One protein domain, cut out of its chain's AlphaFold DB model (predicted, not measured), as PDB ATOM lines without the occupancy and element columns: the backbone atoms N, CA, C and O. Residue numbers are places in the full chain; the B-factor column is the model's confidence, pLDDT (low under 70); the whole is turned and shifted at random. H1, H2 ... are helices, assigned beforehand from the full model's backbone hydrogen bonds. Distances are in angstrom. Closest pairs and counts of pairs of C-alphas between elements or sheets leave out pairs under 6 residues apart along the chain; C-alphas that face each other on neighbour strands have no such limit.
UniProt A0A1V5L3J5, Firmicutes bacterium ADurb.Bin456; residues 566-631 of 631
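This is residues 566 to 631 of the 631 residues of a protein of Firmicutes bacterium ADurb.Bin456 (UniProt A0A1V5L3J5). A small head of loops and four one-turn helices sits at one end, and one longer helix, H5, runs out from it as an arm that makes the length. In the head H1, H2 and H3 form a loose cluster on one side, and the long loop 590 to 601 crosses to H4 on the other; residues 623 to 628 stick out. The printed part has 66 residues with five named helices, H1 to H5 in order, and no named strand; the class is all helix, though under half of the residues, 30, are in named elements. It is only just compact, close to loose, with a radius of gyration of the C-alphas of 12.7 A and spans of 39 by 19 by 18 A.

H1, residues 571 to 574, and H2, residues 579 to 582, are close but not clearly touching; their closest C-alphas, of Trp 572 and Ala 582, are 6.1 A apart. H3, residues 586 to 589, is close to H2 but not clearly touching, with the C-alphas of Ala 582 and Tyr 588 closest at 6.2 A. H4, residues 602 to 605, is apart from H1, H2 and H3. H5, residues 613 to 626, is close to H1 but not clearly touching, with the C-alphas of Cys 571 and Val 614 closest at 6.3 A. In H5 every O i to N i+4 pair is within hydrogen-bond range; H1 to H4 are too short for such a pair.

H1 begins at C-alpha 571 (182.463, 144.468, 203.638). H5 spans 19.7 A and ends at C-alpha 626 (193.327, 164.418, 201.498).

The C-alphas farthest apart, of Ala 580 and Asn 628, are 39.6 A apart. The printed part has no cut, and the link from H3 to H4 is long. The model's pLDDT is under 70 at residues 599, 601 to 606 and 625 to 631.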
ATOM      1  N   GLY A 566     190.857 150.801 205.703       77.12
ATOM      2  CA  GLY A 566     189.681 150.101 205.174       77.12
ATOM      3  C   GLY A 566     188.404 150.938 205.250       77.12
ATOM      4  O   GLY A 566     188.455 152.077 205.709       77.12
ATOM      5  N   SER A 567     187.265 150.394 204.811       83.06
ATOM      6  CA  SER A 567     185.932 151.012 204.963       83.06
ATOM      7  C   SER A 567     185.523 151.187 206.436       83.06
ATOM      8  O   SER A 567     186.232 150.748 207.345       83.06
ATOM      9  N   LEU A 568     184.380 151.843 206.690       86.69
ATOM     10  CA  LEU A 568     183.851 152.031 208.057       86.69
ATOM     11  C   LEU A 568     183.798 150.725 208.858       86.69
ATOM     12  O   LEU A 568     184.211 150.682 210.016       86.69
ATOM     13  N   GLU A 569     183.325 149.661 208.219       86.81
ATOM     14  CA  GLU A 569     183.252 148.301 208.745       86.81
ATOM     15  C   GLU A 569     183.690 147.325 207.641       86.81
ATOM     16  O   GLU A 569     183.715 147.713 206.465       86.81
ATOM     17  N   PRO A 570     184.029 146.068 207.971       85.38
ATOM     18  CA  PRO A 570     184.286 145.051 206.962       85.38
ATOM     19  C   PRO A 570     183.127 144.908 205.969       85.38
ATOM     20  O   PRO A 570     181.956 145.076 206.316       85.38
ATOM     21  N   CYS A 571     183.444 144.542 204.726       85.12
ATOM     22  CA  CYS A 571     182.463 144.468 203.638       85.12
ATOM     23  C   CYS A 571     181.246 143.588 203.979       85.12
ATOM     24  O   CYS A 571     180.114 143.980 203.704       85.12
ATOM     25  N   TRP A 572     181.450 142.432 204.620       84.62
ATOM     26  CA  TRP A 572     180.355 141.531 205.007       84.62
ATOM     27  C   TRP A 572     179.442 142.118 206.087       84.62
ATOM     28  O   TRP A 572     178.256 141.802 206.098       84.62
ATOM     29  N   GLU A 573     179.956 142.991 206.954       87.62
ATOM     30  CA  GLU A 573     179.145 143.716 207.930       87.62
ATOM     31  C   GLU A 573     178.371 144.831 207.239       87.62
ATOM     32  O   GLU A 573     177.145 144.844 207.320       87.62
ATOM     33  N   MET A 574     179.037 145.720 206.493       88.31
ATOM     34  CA  MET A 574     178.354 146.812 205.782       88.31
ATOM     35  C   MET A 574     177.280 146.297 204.818       88.31
ATOM     36  O   MET A 574     176.236 146.926 204.662       88.31
ATOM     37  N   LYS A 575     177.518 145.138 204.193       86.38
ATOM     38  CA  LYS A 575     176.543 144.461 203.337       86.38
ATOM     39  C   LYS A 575     175.528 143.609 204.096       86.38
ATOM     40  O   LYS A 575     174.593 143.132 203.466       86.38
ATOM     41  N   SER A 576     175.682 143.392 205.400       88.69
ATOM     42  CA  SER A 576     174.887 142.431 206.177       88.69
ATOM     43  C   SER A 576     174.797 141.063 205.480       88.69
ATOM     44  O   SER A 576     173.740 140.440 205.410       88.69
ATOM     45  N   CYS A 577     175.917 140.621 204.904       82.38
ATOM     46  CA  CYS A 577     175.995 139.388 204.132       82.38
ATOM     47  C   CYS A 577     175.834 138.177 205.068       82.38
ATOM     48  O   CYS A 577     176.517 138.125 206.099       82.38
ATOM     49  N   PRO A 578     174.992 137.181 204.730       79.69
ATOM     50  CA  PRO A 578     174.898 135.954 205.513       79.69
ATOM     51  C   PRO A 578     176.273 135.301 205.689       79.69
ATOM     52  O   PRO A 578     177.022 135.157 204.722       79.69
ATOM     53  N   LYS A 579     176.603 134.855 206.910       81.94
ATOM     54  CA  LYS A 579     177.923 134.271 207.226       81.94
ATOM     55  C   LYS A 579     178.316 133.129 206.288       81.94
ATOM     56  O   LYS A 579     179.472 133.054 205.896       81.94
ATOM     57  N   ALA A 580     177.364 132.275 205.911       79.06
ATOM     58  CA  ALA A 580     177.605 131.171 204.983       79.06
ATOM     59  C   ALA A 580     178.103 131.662 203.614       79.06
ATOM     60  O   ALA A 580     179.031 131.088 203.053       79.06
ATOM     61  N   LEU A 581     177.539 132.764 203.110       76.81
ATOM     62  CA  LEU A 581     177.959 133.367 201.851       76.81
ATOM     63  C   LEU A 581     179.279 134.127 202.028       76.81
ATOM     64  O   LEU A 581     180.194 133.952 201.230       76.81
ATOM     65  N   ALA A 582     179.422 134.900 203.108       79.88
ATOM     66  CA  ALA A 582     180.655 135.616 203.426       79.88
ATOM     67  C   ALA A 582     181.863 134.665 203.545       79.88
ATOM     68  O   ALA A 582     182.928 134.971 203.020       79.88
ATOM     69  N   ALA A 583     181.678 133.478 204.133       83.81
ATOM     70  CA  ALA A 583     182.719 132.463 204.301       83.81
ATOM     71  C   ALA A 583     183.281 131.904 202.983       83.81
ATOM     72  O   ALA A 583     184.380 131.355 202.975       83.81
ATOM     73  N   THR A 584     182.577 132.054 201.860       80.75
ATOM     74  CA  THR A 584     183.106 131.677 200.537       80.75
ATOM     75  C   THR A 584     184.030 132.737 199.934       80.75
ATOM     76  O   THR A 584     184.721 132.475 198.950       80.75
ATOM     77  N   CYS A 585     184.073 133.940 200.514       78.69
ATOM     78  CA  CYS A 585     184.871 135.044 200.006       78.69
ATOM     79  C   CYS A 585     186.323 134.958 200.514       78.69
ATOM     80  O   CYS A 585     186.540 134.950 201.729       78.69
ATOM     81  N   PRO A 586     187.340 135.010 199.631       80.38
ATOM     82  CA  PRO A 586     188.746 135.024 200.047       80.38
ATOM     83  C   PRO A 586     189.109 136.161 201.017       80.38
ATOM     84  O   PRO A 586     189.988 135.998 201.859       80.38
ATOM     85  N   ALA A 587     188.417 137.304 200.928       81.06
ATOM     86  CA  ALA A 587     188.635 138.461 201.800       81.06
ATOM     87  C   ALA A 587     188.034 138.299 203.214       81.06
ATOM     88  O   ALA A 587     188.393 139.030 204.131       81.06
ATOM     89  N   TYR A 588     187.115 137.349 203.417       83.00
ATOM     90  CA  TYR A 588     186.497 137.123 204.727       83.00
ATOM     91  C   TYR A 588     187.485 136.505 205.725       83.00
ATOM     92  O   TYR A 588     187.558 136.924 206.876       83.00
ATOM     93  N   HIS A 589     188.297 135.548 205.269       77.50
ATOM     94  CA  HIS A 589     189.215 134.789 206.131       77.50
ATOM     95  C   HIS A 589     190.470 135.557 206.538       77.50
ATOM     96  O   HIS A 589     191.085 135.238 207.549       77.50
ATOM     97  N   ASN A 590     190.869 136.560 205.756       76.31
ATOM     98  CA  ASN A 590     192.101 137.311 205.990       76.31
ATOM     99  C   ASN A 590     191.865 138.676 206.663       76.31
ATOM    100  O   ASN A 590     192.827 139.410 206.883       76.31
ATOM    101  N   GLY A 591     190.607 139.027 206.967       70.75
ATOM    102  CA  GLY A 591     190.246 140.297 207.603       70.75
ATOM    103  C   GLY A 591     190.468 141.537 206.728       70.75
ATOM    104  O   GLY A 591     190.398 142.655 207.236       70.75
ATOM    105  N   LYS A 592     190.763 141.367 205.432       75.94
ATOM    106  CA  LYS A 592     191.065 142.461 204.501       75.94
ATOM    107  C   LYS A 592     189.828 142.861 203.700       75.94
ATOM    108  O   LYS A 592     188.861 142.115 203.577       75.94
ATOM    109  N   ASN A 593     189.866 144.042 203.090       79.56
ATOM    110  CA  ASN A 593     188.832 144.444 202.138       79.56
ATOM    111  C   ASN A 593     188.986 143.704 200.804       79.56
ATOM    112  O   ASN A 593     190.068 143.223 200.454       79.56
ATOM    113  N   CYS A 594     187.905 143.639 200.022       79.44
ATOM    114  CA  CYS A 594     187.901 142.897 198.760       79.44
ATOM    115  C   CYS A 594     188.933 143.421 197.748       79.44
ATOM    116  O   CYS A 594     189.572 142.618 197.081       79.44
ATOM    117  N   TRP A 595     189.173 144.734 197.687       81.56
ATOM    118  CA  TRP A 595     190.191 145.340 196.814       81.56
ATOM    119  C   TRP A 595     191.637 145.150 197.304       81.56
ATOM    120  O   TRP A 595     192.572 145.497 196.593       81.56
ATOM    121  N   GLN A 596     191.833 144.606 198.509       79.12
ATOM    122  CA  GLN A 596     193.148 144.284 199.079       79.12
ATOM    123  C   GLN A 596     193.494 142.790 198.932       79.12
ATOM    124  O   GLN A 596     194.565 142.361 199.362       79.12
ATOM    125  N   THR A 597     192.588 141.988 198.360       78.56
ATOM    126  CA  THR A 597     192.733 140.533 198.222       78.56
ATOM    127  C   THR A 597     192.560 140.131 196.756       78.56
ATOM    128  O   THR A 597     191.511 140.361 196.160       78.56
ATOM    129  N   GLY A 598     193.585 139.514 196.161       70.88
ATOM    130  CA  GLY A 598     193.507 139.001 194.789       70.88
ATOM    131  C   GLY A 598     192.470 137.878 194.644       70.88
ATOM    132  O   GLY A 598     192.258 137.098 195.569       70.88
ATOM    133  N   GLY A 599     191.814 137.791 193.481       68.44
ATOM    134  CA  GLY A 599     190.858 136.717 193.170       68.44
ATOM    135  C   GLY A 599     189.444 136.886 193.746       68.44
ATOM    136  O   GLY A 599     188.610 135.997 193.569       68.44
ATOM    137  N   VAL A 600     189.131 138.011 194.401       74.12
ATOM    138  CA  VAL A 600     187.775 138.287 194.903       74.12
ATOM    139  C   VAL A 600     186.826 138.631 193.748       74.12
ATOM    140  O   VAL A 600     186.971 139.654 193.079       74.12
ATOM    141  N   LYS A 601     185.808 137.791 193.532       64.75
ATOM    142  CA  LYS A 601     184.792 137.981 192.485       64.75
ATOM    143  C   LYS A 601     183.673 138.912 192.962       64.75
ATOM    144  O   LYS A 601     182.609 138.455 193.363       64.75
ATOM    145  N   CYS A 602     183.888 140.229 192.890       66.75
ATOM    146  CA  CYS A 602     182.860 141.230 193.238       66.75
ATOM    147  C   CYS A 602     181.546 141.038 192.450       66.75
ATOM    148  O   CYS A 602     180.463 141.252 192.998       66.75
ATOM    149  N   ALA A 603     181.644 140.525 191.216       64.50
ATOM    150  CA  ALA A 603     180.502 140.219 190.356       64.50
ATOM    151  C   ALA A 603     179.535 139.185 190.961       64.50
ATOM    152  O   ALA A 603     178.345 139.223 190.668       64.50
ATOM    153  N   SER A 604     180.005 138.301 191.850       62.16
ATOM    154  CA  SER A 604     179.150 137.338 192.563       62.16
ATOM    155  C   SER A 604     178.168 138.001 193.541       62.16
ATOM    156  O   SER A 604     177.257 137.342 194.023       62.16
ATOM    157  N   HIS A 605     178.333 139.300 193.808       61.12
ATOM    158  CA  HIS A 605     177.402 140.135 194.573       61.12
ATOM    159  C   HIS A 605     176.707 141.195 193.700       61.12
ATOM    160  O   HIS A 605     176.173 142.160 194.238       61.12
ATOM    161  N   GLY A 606     176.779 141.073 192.368       64.94
ATOM    162  CA  GLY A 606     176.235 142.064 191.436       64.94
ATOM    163  C   GLY A 606     177.022 143.381 191.364       64.94
ATOM    164  O   GLY A 606     176.579 144.327 190.722       64.94
ATOM    165  N   ASP A 607     178.204 143.459 191.982       71.88
ATOM    166  CA  ASP A 607     178.952 144.711 192.099       71.88
ATOM    167  C   ASP A 607     180.294 144.683 191.354       71.88
ATOM    168  O   ASP A 607     180.964 143.663 191.189       71.88
ATOM    169  N   THR A 608     180.738 145.873 190.982       75.31
ATOM    170  CA  THR A 608     182.117 146.231 190.645       75.31
ATOM    171  C   THR A 608     182.651 147.161 191.738       75.31
ATOM    172  O   THR A 608     181.882 147.714 192.523       75.31
ATOM    173  N   CYS A 609     183.966 147.372 191.833       75.00
ATOM    174  CA  CYS A 609     184.476 148.322 192.832       75.00
ATOM    175  C   CYS A 609     183.892 149.730 192.616       75.00
ATOM    176  O   CYS A 609     183.514 150.380 193.583       75.00
ATOM    177  N   SER A 610     183.720 150.166 191.367       75.81
ATOM    178  CA  SER A 610     183.210 151.501 191.028       75.81
ATOM    179  C   SER A 610     181.754 151.761 191.420       75.81
ATOM    180  O   SER A 610     181.379 152.920 191.499       75.81
ATOM    181  N   ASN A 611     180.939 150.733 191.673       80.88
ATOM    182  CA  ASN A 611     179.533 150.894 192.070       80.88
ATOM    183  C   ASN A 611     179.202 150.232 193.422       80.88
ATOM    184  O   ASN A 611     178.040 150.163 193.812       80.88
ATOM    185  N   CYS A 612     180.207 149.742 194.150       86.69
ATOM    186  CA  CYS A 612     180.031 149.147 195.470       86.69
ATOM    187  C   CYS A 612     180.032 150.241 196.543       86.69
ATOM    188  O   CYS A 612     181.055 150.897 196.754       86.69
ATOM    189  N   PHE A 613     178.934 150.394 197.286       88.81
ATOM    190  CA  PHE A 613     178.818 151.442 198.310       88.81
ATOM    191  C   PHE A 613     179.871 151.350 199.428       88.81
ATOM    192  O   PHE A 613     180.227 152.365 200.019       88.81
ATOM    193  N   VAL A 614     180.409 150.156 199.701       89.81
ATOM    194  CA  VAL A 614     181.514 149.958 200.659       89.81
ATOM    195  C   VAL A 614     182.803 150.599 200.140       89.81
ATOM    196  O   VAL A 614     183.530 151.252 200.886       89.81
ATOM    197  N   TYR A 615     183.085 150.435 198.845       88.62
ATOM    198  CA  TYR A 615     184.275 151.005 198.222       88.62
ATOM    199  C   TYR A 615     184.127 152.509 197.975       88.62
ATOM    200  O   TYR A 615     185.064 153.266 198.233       88.62
ATOM    201  N   THR A 616     182.958 152.959 197.508       90.44
ATOM    202  CA  THR A 616     182.711 154.388 197.256       90.44
ATOM    203  C   THR A 616     182.659 155.191 198.557       90.44
ATOM    204  O   THR A 616     183.126 156.330 198.572       90.44
ATOM    205  N   GLU A 617     182.224 154.596 199.678       92.31
ATOM    206  CA  GLU A 617     182.413 155.175 201.016       92.31
ATOM    207  C   GLU A 617     183.894 155.390 201.323       92.31
ATOM    208  O   GLU A 617     184.295 156.515 201.625       92.31
ATOM    209  N   TYR A 618     184.703 154.330 201.220       89.56
ATOM    210  CA  TYR A 618     186.130 154.383 201.525       89.56
ATOM    211  C   TYR A 618     186.836 155.449 200.679       89.56
ATOM    212  O   TYR A 618     187.512 156.323 201.220       89.56
ATOM    213  N   ARG A 619     186.628 155.434 199.358       87.50
ATOM    214  CA  ARG A 619     187.220 156.411 198.432       87.50
ATOM    215  C   ARG A 619     186.776 157.838 198.741       87.50
ATOM    216  O   ARG A 619     187.619 158.732 198.781       87.50
ATOM    217  N   GLY A 620     185.483 158.049 198.990       85.75
ATOM    218  CA  GLY A 620     184.943 159.360 199.347       85.75
ATOM    219  C   GLY A 620     185.571 159.915 200.627       85.75
ATOM    220  O   GLY A 620     185.975 161.077 200.668       85.75
ATOM    221  N   ARG A 621     185.738 159.071 201.654       87.50
ATOM    222  CA  ARG A 621     186.392 159.465 202.908       87.50
ATOM    223  C   ARG A 621     187.874 159.790 202.721       87.50
ATOM    224  O   ARG A 621     188.309 160.826 203.215       87.50
ATOM    225  N   GLN A 622     188.628 158.964 201.992       81.44
ATOM    226  CA  GLN A 622     190.052 159.220 201.730       81.44
ATOM    227  C   GLN A 622     190.263 160.527 200.957       81.44
ATOM    228  O   GLN A 622     191.124 161.323 201.321       81.44
ATOM    229  N   ASN A 623     189.430 160.801 199.947       78.12
ATOM    230  CA  ASN A 623     189.497 162.055 199.197       78.12
ATOM    231  C   ASN A 623     189.203 163.277 200.084       78.12
ATOM    232  O   ASN A 623     189.882 164.289 199.966       78.12
ATOM    233  N   ARG A 624     188.225 163.199 200.997       70.06
ATOM    234  CA  ARG A 624     187.937 164.292 201.947       70.06
ATOM    235  C   ARG A 624     189.056 164.504 202.956       70.06
ATOM    236  O   ARG A 624     189.316 165.647 203.309       70.06
ATOM    237  N   TYR A 625     189.702 163.429 203.403       59.88
ATOM    238  CA  TYR A 625     190.856 163.514 204.294       59.88
ATOM    239  C   TYR A 625     192.046 164.168 203.585       59.88
ATOM    240  O   TYR A 625     192.642 165.096 204.115       59.88
ATOM    241  N   ALA A 626     192.314 163.777 202.336       58.31
ATOM    242  CA  ALA A 626     193.327 164.418 201.498       58.31
ATOM    243  C   ALA A 626     193.043 165.912 201.229       58.31
ATOM    244  O   ALA A 626     193.966 166.664 200.930       58.31
ATOM    245  N   LEU A 627     191.780 166.341 201.342       57.25
ATOM    246  CA  LEU A 627     191.334 167.723 201.148       57.25
ATOM    247  C   LEU A 627     191.053 168.485 202.465       57.25
ATOM    248  O   LEU A 627     190.612 169.627 202.394       57.25
ATOM    249  N   ASN A 628     191.281 167.893 203.649       56.94
ATOM    250  CA  ASN A 628     190.928 168.457 204.969       56.94
ATOM    251  C   ASN A 628     189.449 168.903 205.111       56.94
ATOM    252  O   ASN A 628     189.151 169.900 205.758       56.94
ATOM    253  N   LEU A 629     188.499 168.176 204.511       55.88
ATOM    254  CA  LEU A 629     187.066 168.539 204.465       55.88
ATOM    255  C   LEU A 629     186.187 167.803 205.500       55.88
ATOM    256  O   LEU A 629     184.976 167.665 205.293       55.88
ATOM    257  N   ILE A 630     186.769 167.248 206.565       52.62
ATOM    258  CA  ILE A 630     186.018 166.566 207.633       52.62
ATOM    259  C   ILE A 630     185.891 167.521 208.826       52.62
ATOM    260  O   ILE A 630     186.536 167.301 209.840       52.62
ATOM    261  N   ASP A 631     185.065 168.560 208.689       38.06
ATOM    262  CA  ASP A 631     184.632 169.429 209.796       38.06
ATOM    263  C   ASP A 631     183.105 169.558 209.843       38.06
ATOM    264  O   ASP A 631     182.450 169.707 208.782       38.06
TER     265      ASP A 631